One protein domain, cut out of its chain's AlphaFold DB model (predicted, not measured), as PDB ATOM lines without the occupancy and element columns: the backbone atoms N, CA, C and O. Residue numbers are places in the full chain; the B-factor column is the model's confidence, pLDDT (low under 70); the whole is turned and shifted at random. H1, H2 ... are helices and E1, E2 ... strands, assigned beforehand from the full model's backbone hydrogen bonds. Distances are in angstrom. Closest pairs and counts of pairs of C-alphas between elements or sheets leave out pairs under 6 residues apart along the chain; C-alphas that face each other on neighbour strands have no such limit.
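What this domain is: This is residues 8 to 65 of the 66 residues of an uncharacterized protein of Pseudomonas xanthomarina (UniProt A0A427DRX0). A small ribbon of two antiparallel strands, E1 and E2, sits at one end of a loose, elongated model, and the long helix H1 lies away from it. A long stretch with no named element, residues 12 to 30, leads from the ribbon to the far end and folds back into H1; the short helix H2 then makes a corner with H1 on the way back to the ribbon. The printed part has 58 residues, with two named helices and two named strands in the order E1, H1, H2, E2, and its class is mixed, helices and strands. It is loose, with a radius of gyration of the C-alphas of 14.4 A, and spans 45 by 28 by 17 A.

How they stand to each other: Look first at E1, residues 8 to 11, and E2, residues 60 to 63, antiparallel neighbours with 162 degrees between their directions. The C-alphas of His 10 and Ser 61 face each other at 4.4 A. N 9 and O 62, and N 62 and O 9, are within hydrogen-bond range, each pair at 2.9 A. Next find H1, residues 31 to 47, which is apart from E2. H2, residues 51 to 55, is apart from E1. H1, with residues 42 to 45 alone, and H2 only just touch, only at the corner by their link, with 3 pairs of C-alphas within 8 A; the closest C-alphas, of Leu 45 and Leu 51, are 4.8 A apart. In H1 and H2 every O i to N i+4 pair is within hydrogen-bond range.

Where its parts are: Find C-alpha 8 at (40.145, 38.542, 49.047), where E1 begins; it runs 10.0 A to Ala 11. H1 starts at C-alpha 31, (14.027, 48.314, 59.153), and runs 24.5 A to Ala 47. H2 runs from Leu 51 to Val 55. E2 runs 10.5 A from Asp 60 to C-alpha 63 at (42.846, 42.126, 49.027).

The domain as a whole: The two C-alphas farthest apart, of Arg 22 and Gln 65, are 46.7 A apart, while those of Tyr 8 and Gln 65, first and last printed, are 9.2 A apart. The printed part has no cut. The link from E1 to H1 is long, with 19 residues; those from H1 to H2 and from H2 to E2 are tight. The mean pLDDT of the printed part is 93.9, and residue 65 is under 70.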
ATOM      1  N   TYR A   8      40.932  37.523  49.737       88.12
ATOM      2  CA  TYR A   8      40.145  38.542  49.047       88.12
ATOM      3  C   TYR A   8      38.743  38.596  49.646       88.12
ATOM      4  O   TYR A   8      38.033  37.590  49.674       88.12
ATOM      5  N   ASN A   9      38.342  39.781  50.092       91.62
ATOM      6  CA  ASN A   9      36.977  40.065  50.509       91.62
ATOM      7  C   ASN A   9      36.203  40.628  49.322       91.62
ATOM      8  O   ASN A   9      36.664  41.556  48.659       91.62
ATOM      9  N   HIS A  10      35.016  40.083  49.078       93.31
ATOM     10  CA  HIS A  10      34.166  40.455  47.953       93.31
ATOM     11  C   HIS A  10      32.834  41.002  48.467       93.31
ATOM     12  O   HIS A  10      32.137  40.329  49.228       93.31
ATOM     13  N   ALA A  11      32.470  42.206  48.038       95.00
ATOM     14  CA  ALA A  11      31.150  42.769  48.281       95.00
ATOM     15  C   ALA A  11      30.206  42.362  47.148       95.00
ATOM     16  O   ALA A  11      30.575  42.425  45.976       95.00
ATOM     17  N   TYR A  12      28.976  41.988  47.485       94.75
ATOM     18  CA  TYR A  12      27.935  41.632  46.521       94.75
ATOM     19  C   TYR A  12      26.694  42.483  46.759       94.75
ATOM     20  O   TYR A  12      26.438  42.931  47.877       94.75
ATOM     21  N   THR A  13      25.907  42.674  45.707       95.38
ATOM     22  CA  THR A  13      24.602  43.327  45.781       95.38
ATOM     23  C   THR A  13      23.522  42.362  45.314       95.38
ATOM     24  O   THR A  13      23.779  41.409  44.581       95.38
ATOM     25  N   ILE A  14      22.294  42.576  45.779       95.38
ATOM     26  CA  ILE A  14      21.146  41.788  45.349       95.38
ATOM     27  C   ILE A  14      19.921  42.681  45.257       95.38
ATOM     28  O   ILE A  14      19.632  43.450  46.172       95.38
ATOM     29  N   ALA A  15      19.197  42.584  44.147       95.31
ATOM     30  CA  ALA A  15      17.929  43.280  44.000       95.31
ATOM     31  C   ALA A  15      16.813  42.519  44.735       95.31
ATOM     32  O   ALA A  15      16.647  41.301  44.572       95.31
ATOM     33  N   PHE A  16      16.028  43.256  45.516       95.62
ATOM     34  CA  PHE A  16      14.846  42.775  46.226       95.62
ATOM     35  C   PHE A  16      13.812  43.900  46.340       95.62
ATOM     36  O   PHE A  16      14.122  45.065  46.103       95.62
ATOM     37  N   SER A  17      12.576  43.545  46.678       94.31
ATOM     38  CA  SER A  17      11.461  44.485  46.802       94.31
ATOM     39  C   SER A  17      10.812  44.360  48.171       94.31
ATOM     40  O   SER A  17      10.504  43.247  48.603       94.31
ATOM     41  N   VAL A  18      10.532  45.490  48.814       95.44
ATOM     42  CA  VAL A  18       9.702  45.541  50.019       95.44
ATOM     43  C   VAL A  18       8.255  45.775  49.598       95.44
ATOM     44  O   VAL A  18       7.971  46.648  48.783       95.44
ATOM     45  N   SER A  19       7.334  44.975  50.130       89.62
ATOM     46  CA  SER A  19       5.896  45.129  49.875       89.62
ATOM     47  C   SER A  19       5.214  45.899  51.004       89.62
ATOM     48  O   SER A  19       5.633  45.824  52.157       89.62
ATOM     49  N   GLY A  20       4.115  46.581  50.678       86.62
ATOM     50  CA  GLY A  20       3.223  47.188  51.670       86.62
ATOM     51  C   GLY A  20       3.559  48.621  52.084       86.62
ATOM     52  O   GLY A  20       2.881  49.139  52.967       86.62
ATOM     53  N   SER A  21       4.542  49.261  51.444       91.31
ATOM     54  CA  SER A  21       4.706  50.716  51.527       91.31
ATOM     55  C   SER A  21       3.477  51.425  50.943       91.31
ATOM     56  O   SER A  21       2.870  50.951  49.976       91.31
ATOM     57  N   ARG A  22       3.080  52.535  51.565       92.69
ATOM     58  CA  ARG A  22       1.933  53.372  51.179       92.69
ATOM     59  C   ARG A  22       2.358  54.769  50.721       92.69
ATOM     60  O   ARG A  22       1.484  55.557  50.363       92.69
ATOM     61  N   CYS A  23       3.659  55.057  50.726       92.69
ATOM     62  CA  CYS A  23       4.255  56.307  50.263       92.69
ATOM     63  C   CYS A  23       5.024  56.063  48.955       92.69
ATOM     64  O   CYS A  23       5.652  55.020  48.792       92.69
ATOM     65  N   GLU A  24       4.983  57.011  48.013       91.94
ATOM     66  CA  GLU A  24       5.646  56.863  46.699       91.94
ATOM     67  C   GLU A  24       7.176  56.757  46.806       91.94
ATOM     68  O   GLU A  24       7.818  56.116  45.975       91.94
ATOM     69  N   ASP A  25       7.747  57.369  47.838       92.56
ATOM     70  CA  ASP A  25       9.179  57.401  48.139       92.56
ATOM     71  C   ASP A  25       9.645  56.259  49.057       92.56
ATOM     72  O   ASP A  25      10.848  56.062  49.234       92.56
ATOM     73  N   GLY A  26       8.716  55.483  49.624       91.19
ATOM     74  CA  GLY A  26       9.029  54.405  50.556       91.19
ATOM     75  C   GLY A  26       9.487  54.860  51.944       91.19
ATOM     76  O   GLY A  26      10.061  54.045  52.667       91.19
ATOM     77  N   GLU A  27       9.244  56.112  52.351       93.81
ATOM     78  CA  GLU A  27       9.664  56.619  53.673       93.81
ATOM     79  C   GLU A  27       9.013  55.879  54.859       93.81
ATOM     80  O   GLU A  27       9.537  55.894  55.973       93.81
ATOM     81  N   ASP A  28       7.891  55.191  54.632       95.75
ATOM     82  CA  ASP A  28       7.201  54.378  55.637       95.75
ATOM     83  C   ASP A  28       7.775  52.957  55.797       95.75
ATOM     84  O   ASP A  28       7.328  52.203  56.666       95.75
ATOM     85  N   VAL A  29       8.773  52.576  54.990       96.56
ATOM     86  CA  VAL A  29       9.434  51.273  55.108       96.56
ATOM     87  C   VAL A  29      10.267  51.216  56.385       96.56
ATOM     88  O   VAL A  29      11.249  51.932  56.573       96.56
ATOM     89  N   THR A  30       9.917  50.278  57.257       95.75
ATOM     90  CA  THR A  30      10.663  50.022  58.491       95.75
ATOM     91  C   THR A  30      11.879  49.122  58.256       95.75
ATOM     92  O   THR A  30      11.907  48.281  57.351       95.75
ATOM     93  N   ALA A  31      12.868  49.212  59.152       96.12
ATOM     94  CA  ALA A  31      14.027  48.314  59.153       96.12
ATOM     95  C   ALA A  31      13.630  46.827  59.228       96.12
ATOM     96  O   ALA A  31      14.276  45.981  58.609       96.12
ATOM     97  N   GLN A  32      12.547  46.506  59.944       96.06
ATOM     98  CA  GLN A  32      12.042  45.138  60.053       96.06
ATOM     99  C   GLN A  32      11.493  44.633  58.710       96.06
ATOM    100  O   GLN A  32      11.883  43.557  58.264       96.06
ATOM    101  N   GLN A  33      10.672  45.431  58.016       96.06
ATOM    102  CA  GLN A  33      10.163  45.080  56.682       96.06
ATOM    103  C   GLN A  33      11.295  44.899  55.665       96.06
ATOM    104  O   GLN A  33      11.252  43.974  54.854       96.06
ATOM    105  N   MET A  34      12.324  45.747  55.732       96.38
ATOM    106  CA  MET A  34      13.518  45.621  54.898       96.38
ATOM    107  C   MET A  34      14.242  44.290  55.151       96.38
ATOM    108  O   MET A  34      14.542  43.553  54.210       96.38
ATOM    109  N   ALA A  35      14.490  43.960  56.424       96.88
ATOM    110  CA  ALA A  35      15.164  42.726  56.814       96.88
ATOM    111  C   ALA A  35      14.375  41.476  56.396       96.88
ATOM    112  O   ALA A  35      14.967  40.500  55.934       96.88
ATOM    113  N   ASP A  36      13.051  41.504  56.532       96.56
ATOM    114  CA  ASP A  36      12.192  40.378  56.171       96.56
ATOM    115  C   ASP A  36      12.114  40.185  54.652       96.56
ATOM    116  O   ASP A  36      12.224  39.055  54.174       96.56
ATOM    117  N   ALA A  37      12.032  41.270  53.876       97.25
ATOM    118  CA  ALA A  37      12.068  41.208  52.415       97.25
ATOM    119  C   ALA A  37      13.399  40.647  51.888       97.25
ATOM    120  O   ALA A  37      13.407  39.837  50.957       97.25
ATOM    121  N   LEU A  38      14.522  41.036  52.500       97.50
ATOM    122  CA  LEU A  38      15.840  40.521  52.133       97.50
ATOM    123  C   LEU A  38      15.958  39.018  52.421       97.50
ATOM    124  O   LEU A  38      16.389  38.265  51.548       97.50
ATOM    125  N   LYS A  39      15.538  38.564  53.611       97.31
ATOM    126  CA  LYS A  39      15.541  37.132  53.970       97.31
ATOM    127  C   LYS A  39      14.677  36.319  53.014       97.31
ATOM    128  O   LYS A  39      15.152  35.346  52.440       97.31
ATOM    129  N   LEU A  40      13.451  36.782  52.763       97.44
ATOM    130  CA  LEU A  40      12.527  36.120  51.846       97.44
ATOM    131  C   LEU A  40      13.106  36.013  50.429       97.44
ATOM    132  O   LEU A  40      12.948  34.986  49.772       97.44
ATOM    133  N   ARG A  41      13.821  37.044  49.959       97.62
ATOM    134  CA  ARG A  41      14.502  36.998  48.661       97.62
ATOM    135  C   ARG A  41      15.593  35.930  48.618       97.62
ATOM    136  O   ARG A  41      15.701  35.220  47.618       97.62
ATOM    137  N   VAL A  42      16.405  35.841  49.667       97.50
ATOM    138  CA  VAL A  42      17.472  34.838  49.773       97.50
ATOM    139  C   VAL A  42      16.874  33.433  49.783       97.50
ATOM    140  O   VAL A  42      17.306  32.597  48.993       97.50
ATOM    141  N   ASP A  43      15.840  33.201  50.591       98.00
ATOM    142  CA  ASP A  43      15.176  31.900  50.701       98.00
ATOM    143  C   ASP A  43      14.570  31.451  49.362       98.00
ATOM    144  O   ASP A  43      14.800  30.322  48.921       98.00
ATOM    145  N   ASP A  44      13.864  32.346  48.660       97.81
ATOM    146  CA  ASP A  44      13.283  32.073  47.338       97.81
ATOM    147  C   ASP A  44      14.351  31.689  46.301       97.81
ATOM    148  O   ASP A  44      14.199  30.728  45.542       97.81
ATOM    149  N   LEU A  45      15.464  32.422  46.277       97.88
ATOM    150  CA  LEU A  45      16.560  32.160  45.350       97.88
ATOM    151  C   LEU A  45      17.324  30.882  45.678       97.88
ATOM    152  O   LEU A  45      17.747  30.184  44.754       97.88
ATOM    153  N   MET A  46      17.496  30.573  46.963       98.00
ATOM    154  CA  MET A  46      18.091  29.319  47.417       98.00
ATOM    155  C   MET A  46      17.217  28.134  47.014       98.00
ATOM    156  O   MET A  46      17.725  27.186  46.417       98.00
ATOM    157  N   ALA A  47      15.902  28.219  47.235       97.88
ATOM    158  CA  ALA A  47      14.953  27.185  46.826       97.88
ATOM    159  C   ALA A  47      14.955  26.947  45.304       97.88
ATOM    160  O   ALA A  47      14.783  25.818  44.851       97.88
ATOM    161  N   LYS A  48      15.191  28.000  44.509       97.19
ATOM    162  CA  LYS A  48      15.301  27.929  43.041       97.19
ATOM    163  C   LYS A  48      16.701  27.562  42.535       97.19
ATOM    164  O   LYS A  48      16.866  27.371  41.337       97.19
ATOM    165  N   GLY A  49      17.718  27.509  43.399       97.00
ATOM    166  CA  GLY A  49      19.115  27.324  42.987       97.00
ATOM    167  C   GLY A  49      19.678  28.486  42.152       97.00
ATOM    168  O   GLY A  49      20.614  28.298  41.381       97.00
ATOM    169  N   HIS A  50      19.105  29.685  42.270       97.06
ATOM    170  CA  HIS A  50      19.411  30.844  41.421       97.06
ATOM    171  C   HIS A  50      20.160  31.967  42.153       97.06
ATOM    172  O   HIS A  50      20.401  33.017  41.558       97.06
ATOM    173  N   LEU A  51      20.538  31.779  43.424       96.50
ATOM    174  CA  LEU A  51      21.158  32.835  44.233       96.50
ATOM    175  C   LEU A  51      22.399  33.441  43.565       96.50
ATOM    176  O   LEU A  51      22.445  34.652  43.374       96.50
ATOM    177  N   LEU A  52      23.357  32.608  43.145       95.44
ATOM    178  CA  LEU A  52      24.594  33.077  42.503       95.44
ATOM    179  C   LEU A  52      24.333  33.825  41.189       95.44
ATOM    180  O   LEU A  52      25.007  34.803  40.885       95.44
ATOM    181  N   HIS A  53      23.326  33.399  40.427       94.81
ATOM    182  CA  HIS A  53      22.939  34.092  39.202       94.81
ATOM    183  C   HIS A  53      22.314  35.464  39.496       94.81
ATOM    184  O   HIS A  53      22.570  36.421  38.774       94.81
ATOM    185  N   ALA A  54      21.519  35.568  40.564       95.38
ATOM    186  CA  ALA A  54      20.846  36.805  40.945       95.38
ATOM    187  C   ALA A  54      21.785  37.856  41.557       95.38
ATOM    188  O   ALA A  54      21.555  39.044  41.347       95.38
ATOM    189  N   VAL A  55      22.810  37.440  42.311       95.88
ATOM    190  CA  VAL A  55      23.841  38.361  42.834       95.88
ATOM    191  C   VAL A  55      24.868  38.740  41.765       95.88
ATOM    192  O   VAL A  55      25.410  39.839  41.795       95.88
ATOM    193  N   GLY A  56      25.119  37.850  40.799       94.12
ATOM    194  CA  GLY A  56      26.082  38.081  39.730       94.12
ATOM    195  C   GLY A  56      27.529  38.128  40.229       94.12
ATOM    196  O   GLY A  56      27.929  37.390  41.131       94.12
ATOM    197  N   SER A  57      28.343  38.965  39.590       93.50
ATOM    198  CA  SER A  57      29.735  39.186  39.987       93.50
ATOM    199  C   SER A  57      29.832  40.077  41.226       93.50
ATOM    200  O   SER A  57      28.933  40.867  41.505       93.50
ATOM    201  N   ALA A  58      30.952  39.975  41.945       93.12
ATOM    202  CA  ALA A  58      31.248  40.880  43.047       93.12
ATOM    203  C   ALA A  58      31.192  42.340  42.569       93.12
ATOM    204  O   ALA A  58      31.763  42.685  41.533       93.12
ATOM    205  N   TYR A  59      30.500  43.178  43.334       89.62
ATOM    206  CA  TYR A  59      30.430  44.617  43.113       89.62
ATOM    207  C   TYR A  59      31.764  45.292  43.442       89.62
ATOM    208  O   TYR A  59      32.209  46.170  42.711       89.62
ATOM    209  N   ASP A  60      32.407  44.852  44.525       91.88
ATOM    210  CA  ASP A  60      33.719  45.339  44.945       91.88
ATOM    211  C   ASP A  60      34.573  44.179  45.467       91.88
ATOM    212  O   ASP A  60      34.058  43.130  45.859       91.88
ATOM    213  N   SER A  61      35.893  44.321  45.409       91.38
ATOM    214  CA  SER A  61      36.848  43.300  45.830       91.38
ATOM    215  C   SER A  61      38.109  43.939  46.396       91.38
ATOM    216  O   SER A  61      38.804  44.680  45.705       91.38
ATOM    217  N   PHE A  62      38.451  43.589  47.634       89.56
ATOM    218  CA  PHE A  62      39.633  44.089  48.327       89.56
ATOM    219  C   PHE A  62      40.530  42.929  48.769       89.56
ATOM    220  O   PHE A  62      40.053  41.927  49.300       89.56
ATOM    221  N   CYS A  63      41.838  43.065  48.542       88.31
ATOM    222  CA  CYS A  63      42.846  42.126  49.027       88.31
ATOM    223  C   CYS A  63      43.237  42.516  50.449       88.31
ATOM    224  O   CYS A  63      43.799  43.596  50.635       88.31
ATOM    225  N   GLU A  64      43.016  41.632  51.417       81.62
ATOM    226  CA  GLU A  64      43.637  41.786  52.730       81.62
ATOM    227  C   GLU A  64      45.156  41.690  52.529       81.62
ATOM    228  O   GLU A  64      45.667  40.706  51.989       81.62
ATOM    229  N   GLN A  65      45.869  42.773  52.840       67.88
ATOM    230  CA  GLN A  65      47.321  42.742  52.974       67.88
ATOM    231  C   GLN A  65      47.609  42.469  54.449       67.88
ATOM    232  O   GLN A  65      47.088  43.199  55.294       67.88
TER     233      GLN A  65